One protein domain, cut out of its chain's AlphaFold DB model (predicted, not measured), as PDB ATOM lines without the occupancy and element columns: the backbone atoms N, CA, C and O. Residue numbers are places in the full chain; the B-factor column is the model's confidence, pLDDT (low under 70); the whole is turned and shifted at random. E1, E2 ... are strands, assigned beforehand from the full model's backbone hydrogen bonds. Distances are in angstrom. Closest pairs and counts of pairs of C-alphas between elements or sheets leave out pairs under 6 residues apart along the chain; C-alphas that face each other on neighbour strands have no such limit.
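What this domain is: This is residues 171 to 273 of the 273 residues of the protein "Penicillin-binding protein, 1A family" of Candidatus Desulfosporosinus infrequens (UniProt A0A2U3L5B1). With little regular structure, this is a loose row of two antiparallel strand hairpins, E1 with E2 and then E3 with E4, joined by loops; the long closing stretch, residues 239 to 273, loops out sideways from the second, and residues 243 to 248 stick out. The printed part has 103 residues, no named helix and four strands, E1 to E4 in chain order, holding 26 residues: all strand. It is loose, with a radius of gyration of the C-alphas of 16.0 A, and spans 50 by 31 by 24 A.

Where its parts are: Find C-alpha 171 at (126.442, 190.862, 197.652); E1 runs from there to 177, 18.7 A. E2 is residues 193 to 199, 19.0 A. E3 is residues 211 to 216, 15.7 A. E4, residues 233 to 238, 16.3 A, ends at (144.872, 199.350, 175.478).

How they stand to each other: In the hairpin E1 and E2, at 148 degrees, look at N 176 and O 194, 2.8 A. In the hairpin E3 and E4, at 143 degrees, N 214 and O 235 are 2.8 A apart. E2 and E3 are apart.

The domain as a whole: The printed part has no cut, and its three links are long. Look for pLDDT under 70 at residues 216 to 233, 241 to 242 and 259 to 273.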
ATOM      1  N   ILE A 171     126.244 190.142 198.920       96.12
ATOM      2  CA  ILE A 171     126.442 190.862 197.652       96.12
ATOM      3  C   ILE A 171     127.213 192.152 197.923       96.12
ATOM      4  O   ILE A 171     126.685 193.077 198.552       96.12
ATOM      5  N   VAL A 172     128.430 192.229 197.399       95.25
ATOM      6  CA  VAL A 172     129.299 193.409 197.468       95.25
ATOM      7  C   VAL A 172     129.230 194.200 196.166       95.25
ATOM      8  O   VAL A 172     128.752 193.699 195.151       95.25
ATOM      9  N   SER A 173     129.692 195.446 196.207       95.12
ATOM     10  CA  SER A 173     129.867 196.280 195.022       95.12
ATOM     11  C   SER A 173     131.260 196.888 195.030       95.12
ATOM     12  O   SER A 173     131.807 197.167 196.099       95.12
ATOM     13  N   GLY A 174     131.824 197.089 193.847       95.06
ATOM     14  CA  GLY A 174     133.120 197.723 193.684       95.06
ATOM     15  C   GLY A 174     133.351 198.158 192.247       95.06
ATOM     16  O   GLY A 174     132.546 197.885 191.356       95.06
ATOM     17  N   GLN A 175     134.464 198.849 192.038       97.25
ATOM     18  CA  GLN A 175     134.876 199.290 190.716       97.25
ATOM     19  C   GLN A 175     135.658 198.188 190.002       97.25
ATOM     20  O   GLN A 175     136.527 197.557 190.604       97.25
ATOM     21  N   ILE A 176     135.363 197.998 188.720       96.69
ATOM     22  CA  ILE A 176     136.073 197.098 187.811       96.69
ATOM     23  C   ILE A 176     136.476 197.847 186.542       96.69
ATOM     24  O   ILE A 176     135.844 198.829 186.147       96.69
ATOM     25  N   ASP A 177     137.548 197.391 185.913       96.50
ATOM     26  CA  ASP A 177     137.915 197.768 184.556       96.50
ATOM     27  C   ASP A 177     137.075 196.963 183.562       96.50
ATOM     28  O   ASP A 177     137.214 195.745 183.455       96.50
ATOM     29  N   ALA A 178     136.231 197.650 182.799       94.56
ATOM     30  CA  ALA A 178     135.303 197.055 181.845       94.56
ATOM     31  C   ALA A 178     135.979 196.261 180.717       94.56
ATOM     32  O   ALA A 178     135.303 195.495 180.032       94.56
ATOM     33  N   LYS A 179     137.286 196.447 180.486       92.12
ATOM     34  CA  LYS A 179     138.022 195.706 179.449       92.12
ATOM     35  C   LYS A 179     138.584 194.380 179.946       92.12
ATOM     36  O   LYS A 179     138.619 193.424 179.178       92.12
ATOM     37  N   SER A 180     138.993 194.304 181.210       92.44
ATOM     38  CA  SER A 180     139.607 193.098 181.789       92.44
ATOM     39  C   SER A 180     138.702 192.339 182.762       92.44
ATOM     40  O   SER A 180     138.940 191.162 183.020       92.44
ATOM     41  N   GLY A 181     137.688 192.994 183.334       93.19
ATOM     42  CA  GLY A 181     136.900 192.475 184.458       93.19
ATOM     43  C   GLY A 181     137.653 192.464 185.797       93.19
ATOM     44  O   GLY A 181     137.140 191.932 186.778       93.19
ATOM     45  N   LEU A 182     138.866 193.026 185.847       95.56
ATOM     46  CA  LEU A 182     139.719 193.104 187.036       95.56
ATOM     47  C   LEU A 182     139.564 194.454 187.750       95.56
ATOM     48  O   LEU A 182     138.823 195.324 187.299       95.56
ATOM     49  N   LEU A 183     140.272 194.659 188.863       97.00
ATOM     50  CA  LEU A 183     140.299 195.965 189.527       97.00
ATOM     51  C   LEU A 183     140.953 197.019 188.612       97.00
ATOM     52  O   LEU A 183     141.960 196.707 187.969       97.00
ATOM     53  N   PRO A 184     140.450 198.266 188.553       97.38
ATOM     54  CA  PRO A 184     141.076 199.325 187.768       97.38
ATOM     55  C   PRO A 184     142.518 199.572 188.209       97.38
ATOM     56  O   PRO A 184     142.825 199.589 189.403       97.38
ATOM     57  N   SER A 185     143.405 199.796 187.246       96.50
ATOM     58  CA  SER A 185     144.761 200.264 187.518       96.50
ATOM     59  C   SER A 185     144.810 201.790 187.521       96.50
ATOM     60  O   SER A 185     143.858 202.466 187.130       96.50
ATOM     61  N   SER A 186     145.956 202.354 187.907       95.88
ATOM     62  CA  SER A 186     146.199 203.801 187.778       95.88
ATOM     63  C   SER A 186     146.155 204.303 186.327       95.88
ATOM     64  O   SER A 186     146.023 205.503 186.103       95.88
ATOM     65  N   LEU A 187     146.259 203.392 185.352       94.94
ATOM     66  CA  LEU A 187     146.213 203.693 183.926       94.94
ATOM     67  C   LEU A 187     144.824 203.473 183.322       94.94
ATOM     68  O   LEU A 187     144.611 203.882 182.187       94.94
ATOM     69  N   THR A 188     143.879 202.854 184.038       96.25
ATOM     70  CA  THR A 188     142.529 202.624 183.512       96.25
ATOM     71  C   THR A 188     141.824 203.963 183.274       96.25
ATOM     72  O   THR A 188     141.602 204.719 184.224       96.25
ATOM     73  N   PRO A 189     141.432 204.277 182.026       95.44
ATOM     74  CA  PRO A 189     140.709 205.505 181.742       95.44
ATOM     75  C   PRO A 189     139.356 205.547 182.478       95.44
ATOM     76  O   PRO A 189     138.657 204.529 182.495       95.44
ATOM     77  N   PRO A 190     138.931 206.701 183.032       95.56
ATOM     78  CA  PRO A 190     137.724 206.788 183.857       95.56
ATOM     79  C   PRO A 190     136.449 206.254 183.197       95.56
ATOM     80  O   PRO A 190     135.607 205.679 183.876       95.56
ATOM     81  N   GLN A 191     136.306 206.392 181.875       94.81
ATOM     82  CA  GLN A 191     135.133 205.901 181.145       94.81
ATOM     83  C   GLN A 191     135.055 204.370 181.032       94.81
ATOM     84  O   GLN A 191     134.015 203.842 180.651       94.81
ATOM     85  N   PHE A 192     136.139 203.657 181.347       95.81
ATOM     86  CA  PHE A 192     136.164 202.195 181.417       95.81
ATOM     87  C   PHE A 192     136.107 201.670 182.850       95.81
ATOM     88  O   PHE A 192     136.106 200.460 183.048       95.81
ATOM     89  N   ILE A 193     136.007 202.552 183.846       97.00
ATOM     90  CA  ILE A 193     135.768 202.162 185.231       97.00
ATOM     91  C   ILE A 193     134.259 202.047 185.440       97.00
ATOM     92  O   ILE A 193     133.536 203.041 185.380       97.00
ATOM     93  N   GLN A 194     133.783 200.833 185.697       95.12
ATOM     94  CA  GLN A 194     132.369 200.549 185.943       95.12
ATOM     95  C   GLN A 194     132.164 200.064 187.373       95.12
ATOM     96  O   GLN A 194     133.055 199.472 187.976       95.12
ATOM     97  N   THR A 195     130.994 200.360 187.939       96.25
ATOM     98  CA  THR A 195     130.600 199.817 189.242       96.25
ATOM     99  C   THR A 195     129.783 198.567 189.004       96.25
ATOM    100  O   THR A 195     128.733 198.645 188.376       96.25
ATOM    101  N   GLU A 196     130.251 197.450 189.540       94.31
ATOM    102  CA  GLU A 196     129.590 196.157 189.408       94.31
ATOM    103  C   GLU A 196     129.263 195.567 190.775       94.31
ATOM    104  O   GLU A 196     129.773 196.005 191.818       94.31
ATOM    105  N   ILE A 197     128.383 194.569 190.767       94.81
ATOM    106  CA  ILE A 197     128.077 193.747 191.935       94.81
ATOM    107  C   ILE A 197     128.640 192.335 191.765       94.81
ATOM    108  O   ILE A 197     128.660 191.782 190.671       94.81
ATOM    109  N   ALA A 198     129.058 191.721 192.868       94.38
ATOM    110  CA  ALA A 198     129.432 190.309 192.890       94.38
ATOM    111  C   ALA A 198     129.073 189.674 194.234       94.38
ATOM    112  O   ALA A 198     128.763 190.361 195.213       94.38
ATOM    113  N   ALA A 199     129.155 188.348 194.305       94.25
ATOM    114  CA  ALA A 199     129.203 187.684 195.598       94.25
ATOM    115  C   ALA A 199     130.519 188.051 196.310       94.25
ATOM    116  O   ALA A 199     131.555 188.208 195.672       94.25
ATOM    117  N   GLN A 200     130.482 188.173 197.636       89.88
ATOM    118  CA  GLN A 200     131.576 188.697 198.465       89.88
ATOM    119  C   GLN A 200     132.937 188.030 198.221       89.88
ATOM    120  O   GLN A 200     133.961 188.695 198.326       89.88
ATOM    121  N   ASN A 201     132.947 186.742 197.879       89.75
ATOM    122  CA  ASN A 201     134.174 185.972 197.655       89.75
ATOM    123  C   ASN A 201     134.568 185.859 196.174       89.75
ATOM    124  O   ASN A 201     135.595 185.260 195.875       89.75
ATOM    125  N   ASP A 202     133.763 186.424 195.275       91.31
ATOM    126  CA  ASP A 202     133.928 186.313 193.823       91.31
ATOM    127  C   ASP A 202     134.341 187.659 193.188       91.31
ATOM    128  O   ASP A 202     134.500 187.745 191.972       91.31
ATOM    129  N   PHE A 203     134.516 188.722 193.986       92.00
ATOM    130  CA  PHE A 203     134.992 190.016 193.486       92.00
ATOM    131  C   PHE A 203     136.485 189.929 193.097       92.00
ATOM    132  O   PHE A 203     137.258 189.303 193.831       92.00
ATOM    133  N   PRO A 204     136.924 190.536 191.974       92.75
ATOM    134  CA  PRO A 204     138.312 190.452 191.530       92.75
ATOM    135  C   PRO A 204     139.290 191.011 192.566       92.75
ATOM    136  O   PRO A 204     139.047 192.040 193.195       92.75
ATOM    137  N   THR A 205     140.432 190.339 192.707       93.94
ATOM    138  CA  THR A 205     141.539 190.756 193.586       93.94
ATOM    139  C   THR A 205     142.772 191.216 192.814       93.94
ATOM    140  O   THR A 205     143.632 191.894 193.374       93.94
ATOM    141  N   LEU A 206     142.866 190.858 191.531       95.88
ATOM    142  CA  LEU A 206     143.941 191.289 190.645       95.88
ATOM    143  C   LEU A 206     143.620 192.659 190.047       95.88
ATOM    144  O   LEU A 206     142.456 192.994 189.825       95.88
ATOM    145  N   VAL A 207     144.670 193.427 189.770       96.56
ATOM    146  CA  VAL A 207     144.592 194.726 189.098       96.56
ATOM    147  C   VAL A 207     144.797 194.532 187.600       96.56
ATOM    148  O   VAL A 207     145.637 193.738 187.178       96.56
ATOM    149  N   SER A 208     144.026 195.267 186.807       94.31
ATOM    150  CA  SER A 208     144.094 195.275 185.354       94.31
ATOM    151  C   SER A 208     145.496 195.610 184.850       94.31
ATOM    152  O   SER A 208     146.096 196.618 185.232       94.31
ATOM    153  N   ASN A 209     146.000 194.775 183.947       92.00
ATOM    154  CA  ASN A 209     147.270 194.955 183.250       92.00
ATOM    155  C   ASN A 209     147.088 195.209 181.745       92.00
ATOM    156  O   ASN A 209     148.079 195.261 181.026       92.00
ATOM    157  N   VAL A 210     145.848 195.387 181.268       91.38
ATOM    158  CA  VAL A 210     145.570 195.644 179.842       91.38
ATOM    159  C   VAL A 210     145.795 197.107 179.455       91.38
ATOM    160  O   VAL A 210     145.723 197.452 178.286       91.38
ATOM    161  N   TRP A 211     146.064 197.993 180.414       91.25
ATOM    162  CA  TRP A 211     146.348 199.404 180.156       91.25
ATOM    163  C   TRP A 211     147.839 199.668 180.319       91.25
ATOM    164  O   TRP A 211     148.379 199.501 181.412       91.25
ATOM    165  N   VAL A 212     148.497 200.104 179.247       87.75
ATOM    166  CA  VAL A 212     149.945 200.345 179.214       87.75
ATOM    167  C   VAL A 212     150.249 201.792 178.857       87.75
ATOM    168  O   VAL A 212     149.552 202.419 178.061       87.75
ATOM    169  N   GLN A 213     151.311 202.346 179.438       84.19
ATOM    170  CA  GLN A 213     151.784 203.681 179.088       84.19
ATOM    171  C   GLN A 213     152.826 203.588 177.969       84.19
ATOM    172  O   GLN A 213     153.854 202.930 178.121       84.19
ATOM    173  N   GLY A 214     152.578 204.281 176.860       75.69
ATOM    174  CA  GLY A 214     153.517 204.450 175.752       75.69
ATOM    175  C   GLY A 214     153.923 205.912 175.559       75.69
ATOM    176  O   GLY A 214     153.328 206.824 176.136       75.69
ATOM    177  N   TYR A 215     154.943 206.138 174.731       70.38
ATOM    178  CA  TYR A 215     155.463 207.470 174.408       70.38
ATOM    179  C   TYR A 215     155.391 207.718 172.899       70.38
ATOM    180  O   TYR A 215     155.878 206.908 172.107       70.38
ATOM    181  N   VAL A 216     154.806 208.847 172.492       64.81
ATOM    182  CA  VAL A 216     154.661 209.214 171.071       64.81
ATOM    183  C   VAL A 216     155.216 210.605 170.809       64.81
ATOM    184  O   VAL A 216     155.072 211.516 171.625       64.81
ATOM    185  N   ASN A 217     155.861 210.762 169.652       58.75
ATOM    186  CA  ASN A 217     156.374 212.040 169.177       58.75
ATOM    187  C   ASN A 217     155.250 212.843 168.486       58.75
ATOM    188  O   ASN A 217     154.778 212.415 167.436       58.75
ATOM    189  N   PRO A 218     154.851 214.033 168.974       52.84
ATOM    190  CA  PRO A 218     153.773 214.830 168.386       52.84
ATOM    191  C   PRO A 218     154.019 215.289 166.940       52.84
ATOM    192  O   PRO A 218     153.088 215.746 166.284       52.84
ATOM    193  N   LYS A 219     155.265 215.227 166.441       51.09
ATOM    194  CA  LYS A 219     155.654 215.706 165.100       51.09
ATOM    195  C   LYS A 219     155.810 214.597 164.055       51.09
ATOM    196  O   LYS A 219     156.059 214.908 162.893       51.09
ATOM    197  N   LYS A 220     155.703 213.323 164.440       50.56
ATOM    198  CA  LYS A 220     155.767 212.174 163.524       50.56
ATOM    199  C   LYS A 220     154.691 211.169 163.909       50.56
ATOM    200  O   LYS A 220     154.590 210.796 165.067       50.56
ATOM    201  N   SER A 221     153.952 210.655 162.935       48.34
ATOM    202  CA  SER A 221     152.980 209.564 163.097       48.34
ATOM    203  C   SER A 221     153.616 208.196 163.424       48.34
ATOM    204  O   SER A 221     152.964 207.168 163.278       48.34
ATOM    205  N   THR A 222     154.879 208.166 163.865       47.91
ATOM    206  CA  THR A 222     155.649 206.955 164.176       47.91
ATOM    207  C   THR A 222     156.060 206.944 165.655       47.91
ATOM    208  O   THR A 222     156.574 207.967 166.129       47.91
ATOM    209  N   PRO A 223     155.899 205.821 166.384       50.47
ATOM    210  CA  PRO A 223     156.301 205.721 167.785       50.47
ATOM    211  C   PRO A 223     157.797 206.002 167.960       50.47
ATOM    212  O   PRO A 223     158.616 205.637 167.121       50.47
ATOM    213  N   SER A 224     158.173 206.650 169.061       49.44
ATOM    214  CA  SER A 224     159.565 206.663 169.519       49.44
ATOM    215  C   SER A 224     159.631 205.742 170.725       49.44
ATOM    216  O   SER A 224     159.231 206.114 171.826       49.44
ATOM    217  N   VAL A 225     160.075 204.509 170.492       47.25
ATOM    218  CA  VAL A 225     160.235 203.493 171.534       47.25
ATOM    219  C   VAL A 225     161.486 203.839 172.341       47.25
ATOM    220  O   VAL A 225     162.579 203.344 172.095       47.25
ATOM    221  N   GLY A 226     161.350 204.790 173.261       49.06
ATOM    222  CA  GLY A 226     162.439 205.206 174.132       49.06
ATOM    223  C   GLY A 226     162.079 206.450 174.930       49.06
ATOM    224  O   GLY A 226     161.817 207.504 174.355       49.06
ATOM    225  N   LYS A 227     162.131 206.328 176.262       49.25
ATOM    226  CA  LYS A 227     161.936 207.410 177.249       49.25
ATOM    227  C   LYS A 227     162.822 208.651 177.012       49.25
ATOM    228  O   LYS A 227     162.555 209.705 177.574       49.25
ATOM    229  N   ASP A 228     163.871 208.508 176.202       53.25
ATOM    230  CA  ASP A 228     164.924 209.502 175.994       53.25
ATOM    231  C   ASP A 228     164.755 210.304 174.681       53.25
ATOM    232  O   ASP A 228     165.626 211.094 174.316       53.25
ATOM    233  N   ALA A 229     163.654 210.121 173.942       53.00
ATOM    234  CA  ALA A 229     163.413 210.848 172.694       53.00
ATOM    235  C   ALA A 229     162.899 212.290 172.946       53.00
ATOM    236  O   ALA A 229     161.973 212.494 173.732       53.00
ATOM    237  N   PRO A 230     163.442 213.319 172.266       47.75
ATOM    238  CA  PRO A 230     162.999 214.699 172.449       47.75
ATOM    239  C   PRO A 230     161.593 214.933 171.873       47.75
ATOM    240  O   PRO A 230     161.310 214.559 170.733       47.75
ATOM    241  N   ASN A 231     160.750 215.656 172.623       53.72
ATOM    242  CA  ASN A 231     159.334 215.914 172.322       53.72
ATOM    243  C   ASN A 231     158.489 214.632 172.304       53.72
ATOM    244  O   ASN A 231     157.921 214.292 171.274       53.72
ATOM    245  N   ILE A 232     158.401 213.917 173.424       62.66
ATOM    246  CA  ILE A 232     157.468 212.797 173.591       62.66
ATOM    247  C   ILE A 232     156.393 213.144 174.622       62.66
ATOM    248  O   ILE A 232     156.695 213.715 175.669       62.66
ATOM    249  N   GLY A 233     155.139 212.818 174.315       64.31
ATOM    250  CA  GLY A 233     154.033 212.837 175.273       64.31
ATOM    251  C   GLY A 233     153.766 211.424 175.787       64.31
ATOM    252  O   GLY A 233     153.769 210.480 174.995       64.31
ATOM    253  N   ALA A 234     153.558 211.275 177.098       72.12
ATOM    254  CA  ALA A 234     153.061 210.027 177.670       72.12
ATOM    255  C   ALA A 234     151.572 209.870 177.334       72.12
ATOM    256  O   ALA A 234     150.793 210.806 177.524       72.12
ATOM    257  N   GLN A 235     151.180 208.694 176.852       81.19
ATOM    258  CA  GLN A 235     149.791 208.362 176.547       81.19
ATOM    259  C   GLN A 235     149.488 206.929 176.989       81.19
ATOM    260  O   GLN A 235     150.365 206.064 176.995       81.19
ATOM    261  N   VAL A 236     148.240 206.692 177.384       86.62
ATOM    262  CA  VAL A 236     147.734 205.365 177.747       86.62
ATOM    263  C   VAL A 236     147.211 204.653 176.505       86.62
ATOM    264  O   VAL A 236     146.505 205.251 175.692       86.62
ATOM    265  N   TYR A 237     147.517 203.365 176.403       87.38
ATOM    266  CA  TYR A 237     147.053 202.468 175.358       87.38
ATOM    267  C   TYR A 237     146.408 201.218 175.948       87.38
ATOM    268  O   TYR A 237     146.736 200.802 177.060       87.38
ATOM    269  N   LEU A 238     145.499 200.629 175.178       87.81
ATOM    270  CA  LEU A 238     144.872 199.350 175.478       87.81
ATOM    271  C   LEU A 238     145.687 198.239 174.804       87.81
ATOM    272  O   LEU A 238     145.762 198.170 173.575       87.81
ATOM    273  N   ASP A 239     146.316 197.400 175.618       83.50
ATOM    274  CA  ASP A 239     147.069 196.230 175.199       83.50
ATOM    275  C   ASP A 239     146.114 195.071 174.904       83.50
ATOM    276  O   ASP A 239     145.487 194.493 175.792       83.50
ATOM    277  N   LEU A 240     145.989 194.763 173.615       73.81
ATOM    278  CA  LEU A 240     145.202 193.653 173.095       73.81
ATOM    279  C   LEU A 240     146.080 192.826 172.157       73.81
ATOM    280  O   LEU A 240     145.719 192.618 170.998       73.81
ATOM    281  N   THR A 241     147.252 192.390 172.625       66.38
ATOM    282  CA  THR A 241     148.204 191.594 171.825       66.38
ATOM    283  C   THR A 241     147.580 190.394 171.110       66.38
ATOM    284  O   THR A 241     148.054 190.028 170.036       66.38
ATOM    285  N   ASP A 242     146.493 189.831 171.646       68.00
ATOM    286  CA  ASP A 242     145.805 188.655 171.094       68.00
ATOM    287  C   ASP A 242     144.567 188.992 170.237       68.00
ATOM    288  O   ASP A 242     143.839 188.101 169.794       68.00
ATOM    289  N   ARG A 243     144.288 190.277 169.995       70.75
ATOM    290  CA  ARG A 243     143.123 190.707 169.212       70.75
ATOM    291  C   ARG A 243     143.350 190.509 167.722       70.75
ATOM    292  O   ARG A 243     144.350 190.958 167.167       70.75
ATOM    293  N   ASP A 244     142.345 189.946 167.058       77.00
ATOM    294  CA  ASP A 244     142.316 189.838 165.601       77.00
ATOM    295  C   ASP A 244     142.395 191.242 164.952       77.00
ATOM    296  O   ASP A 244     141.507 192.084 165.171       77.00
ATOM    297  N   PRO A 245     143.440 191.529 164.152       75.31
ATOM    298  CA  PRO A 245     143.604 192.820 163.496       75.31
ATOM    299  C   PRO A 245     142.518 193.117 162.450       75.31
ATOM    300  O   PRO A 245     142.330 194.286 162.110       75.31
ATOM    301  N   ALA A 246     141.793 192.107 161.954       79.44
ATOM    302  CA  ALA A 246     140.696 192.287 161.002       79.44
ATOM    303  C   ALA A 246     139.438 192.893 161.644       79.44
ATOM    304  O   ALA A 246     138.606 193.469 160.942       79.44
ATOM    305  N   ILE A 247     139.293 192.798 162.970       78.12
ATOM    306  CA  ILE A 247     138.148 193.365 163.685       78.12
ATOM    307  C   ILE A 247     138.356 194.884 163.821       78.12
ATOM    308  O   ILE A 247     139.350 195.314 164.417       78.12
ATOM    309  N   PRO A 248     137.441 195.740 163.331       83.38
ATOM    310  CA  PRO A 248     137.541 197.187 163.518       83.38
ATOM    311  C   PRO A 248     137.532 197.572 164.999       83.38
ATOM    312  O   PRO A 248     136.856 196.933 165.803       83.38
ATOM    313  N   TRP A 249     138.300 198.594 165.377       80.69
ATOM    314  CA  TRP A 249     138.303 199.091 166.755       80.69
ATOM    315  C   TRP A 249     136.949 199.724 167.102       80.69
ATOM    316  O   TRP A 249     136.454 200.530 166.307       80.69
ATOM    317  N   PRO A 250     136.367 199.405 168.273       86.12
ATOM    318  CA  PRO A 250     135.249 200.164 168.817       86.12
ATOM    319  C   PRO A 250     135.589 201.655 168.893       86.12
ATOM    320  O   PRO A 250     136.731 202.033 169.158       86.12
ATOM    321  N   THR A 251     134.610 202.521 168.629       87.12
ATOM    322  CA  THR A 251     134.833 203.975 168.540       87.12
ATOM    323  C   THR A 251     135.356 204.571 169.850       87.12
ATOM    324  O   THR A 251     136.170 205.489 169.823       87.12
ATOM    325  N   ASP A 252     134.919 204.033 170.984       87.00
ATOM    326  CA  ASP A 252     135.346 204.394 172.338       87.00
ATOM    327  C   ASP A 252     136.763 203.904 172.678       87.00
ATOM    328  O   ASP A 252     137.459 204.532 173.476       87.00
ATOM    329  N   GLU A 253     137.217 202.814 172.057       87.62
ATOM    330  CA  GLU A 253     138.558 202.248 172.250       87.62
ATOM    331  C   GLU A 253     139.591 202.791 171.260       87.62
ATOM    332  O   GLU A 253     140.782 202.810 171.563       87.62
ATOM    333  N   ALA A 254     139.159 203.254 170.084       84.25
ATOM    334  CA  ALA A 254     140.037 203.749 169.026       84.25
ATOM    335  C   ALA A 254     141.078 204.797 169.490       84.25
ATOM    336  O   ALA A 254     142.212 204.723 169.009       84.25
ATOM    337  N   PRO A 255     140.786 205.720 170.435       86.25
ATOM    338  CA  PRO A 255     141.785 206.651 170.978       86.25
ATOM    339  C   PRO A 255     142.926 205.992 171.771       86.25
ATOM    340  O   PRO A 255     143.976 206.605 171.956       86.25
ATOM    341  N   TYR A 256     142.722 204.760 172.241       86.12
ATOM    342  CA  TYR A 256     143.672 203.968 173.031       86.12
ATOM    343  C   TYR A 256     144.394 202.915 172.190       86.12
ATOM    344  O   TYR A 256     145.188 202.135 172.717       86.12
ATOM    345  N   ARG A 257     144.138 202.877 170.881       80.31
ATOM    346  CA  ARG A 257     144.846 201.998 169.958       80.31
ATOM    347  C   ARG A 257     146.317 202.398 169.893       80.31
ATOM    348  O   ARG A 257     146.639 203.546 169.585       80.31
ATOM    349  N   MET A 258     147.211 201.435 170.103       72.69
ATOM    350  CA  MET A 258     148.626 201.647 169.816       72.69
ATOM    351  C   MET A 258     148.829 201.950 168.322       72.69
ATOM    352  O   MET A 258     148.289 201.225 167.477       72.69
ATOM    353  N   PRO A 259     149.608 202.986 167.963       63.56
ATOM    354  CA  PRO A 259     150.000 203.201 166.578       63.56
ATOM    355  C   PRO A 259     150.746 201.957 166.081       63.56
ATOM    356  O   PRO A 259     151.726 201.546 166.698       63.56
ATOM    357  N   LEU A 260     150.265 201.335 165.001       55.19
ATOM    358  CA  LEU A 260     150.966 200.208 164.392       55.19
ATOM    359  C   LEU A 260     152.297 200.715 163.823       55.19
ATOM    360  O   LEU A 260     152.310 201.698 163.080       55.19
ATOM    361  N   GLU A 261     153.402 200.044 164.147       44.41
ATOM    362  CA  GLU A 261     154.592 200.135 163.307       44.41
ATOM    363  C   GLU A 261     154.257 199.557 161.930       44.41
ATOM    364  O   GLU A 261     153.599 198.521 161.813       44.41
ATOM    365  N   ASP A 262     154.755 200.200 160.883       36.97
ATOM    366  CA  ASP A 262     154.793 199.636 159.538       36.97
ATOM    367  C   ASP A 262     155.860 198.526 159.451       36.97
ATOM    368  O   ASP A 262     156.735 198.580 158.602       36.97
ATOM    369  N   THR A 263     155.875 197.551 160.369       36.09
ATOM    370  CA  THR A 263     156.788 196.396 160.319       36.09
ATOM    371  C   THR A 263     156.289 195.228 161.175       36.09
ATOM    372  O   THR A 263     156.401 195.248 162.392       36.09
ATOM    373  N   GLN A 264     155.766 194.193 160.517       31.89
ATOM    374  CA  GLN A 264     155.880 192.735 160.753       31.89
ATOM    375  C   GLN A 264     156.223 192.066 162.120       31.89
ATOM    376  O   GLN A 264     156.334 190.845 162.116       31.89
ATOM    377  N   ASN A 265     156.351 192.705 163.288       35.72
ATOM    378  CA  ASN A 265     156.697 191.989 164.531       35.72
ATOM    379  C   ASN A 265     155.987 192.541 165.774       35.72
ATOM    380  O   ASN A 265     156.459 193.435 166.467       35.72
ATOM    381  N   ASN A 266     154.845 191.930 166.078       37.84
ATOM    382  CA  ASN A 266     153.940 192.286 167.164       37.84
ATOM    383  C   ASN A 266     154.409 191.740 168.532       37.84
ATOM    384  O   ASN A 266     153.790 190.824 169.071       37.84
ATOM    385  N   LYS A 267     155.512 192.257 169.094       35.88
ATOM    386  CA  LYS A 267     155.857 192.052 170.518       35.88
ATOM    387  C   LYS A 267     156.533 193.286 171.107       35.88
ATOM    388  O   LYS A 267     157.657 193.615 170.738       35.88
ATOM    389  N   LEU A 268     155.881 193.919 172.082       39.06
ATOM    390  CA  LEU A 268     156.563 194.823 173.004       39.06
ATOM    391  C   LEU A 268     157.550 194.015 173.870       39.06
ATOM    392  O   LEU A 268     157.205 192.919 174.324       39.06
ATOM    393  N   PRO A 269     158.766 194.521 174.137       33.53
ATOM    394  CA  PRO A 269     159.617 193.947 175.166       33.53
ATOM    395  C   PRO A 269     158.957 194.172 176.529       33.53
ATOM    396  O   PRO A 269     158.773 195.308 176.968       33.53
ATOM    397  N   VAL A 270     158.614 193.074 177.200       31.56
ATOM    398  CA  VAL A 270     158.236 193.081 178.614       31.56
ATOM    399  C   VAL A 270     159.427 193.640 179.395       31.56
ATOM    400  O   VAL A 270     160.498 193.031 179.414       31.56
ATOM    401  N   GLN A 271     159.271 194.818 179.998       30.14
ATOM    402  CA  GLN A 271     160.237 195.314 180.978       30.14
ATOM    403  C   GLN A 271     160.060 194.493 182.263       30.14
ATOM    404  O   GLN A 271     158.936 194.409 182.762       30.14
ATOM    405  N   PRO A 272     161.126 193.886 182.805       32.44
ATOM    406  CA  PRO A 272     161.066 193.268 184.114       32.44
ATOM    407  C   PRO A 272     161.079 194.368 185.178       32.44
ATOM    408  O   PRO A 272     161.915 195.266 185.111       32.44
ATOM    409  N   ASN A 273     160.161 194.276 186.139       34.47
ATOM    410  CA  ASN A 273     160.361 194.654 187.540       34.47
ATOM    411  C   ASN A 273     159.345 193.901 188.395       34.47
ATOM    412  O   ASN A 273     158.133 194.142 188.206       34.47
TER     413      ASN A 273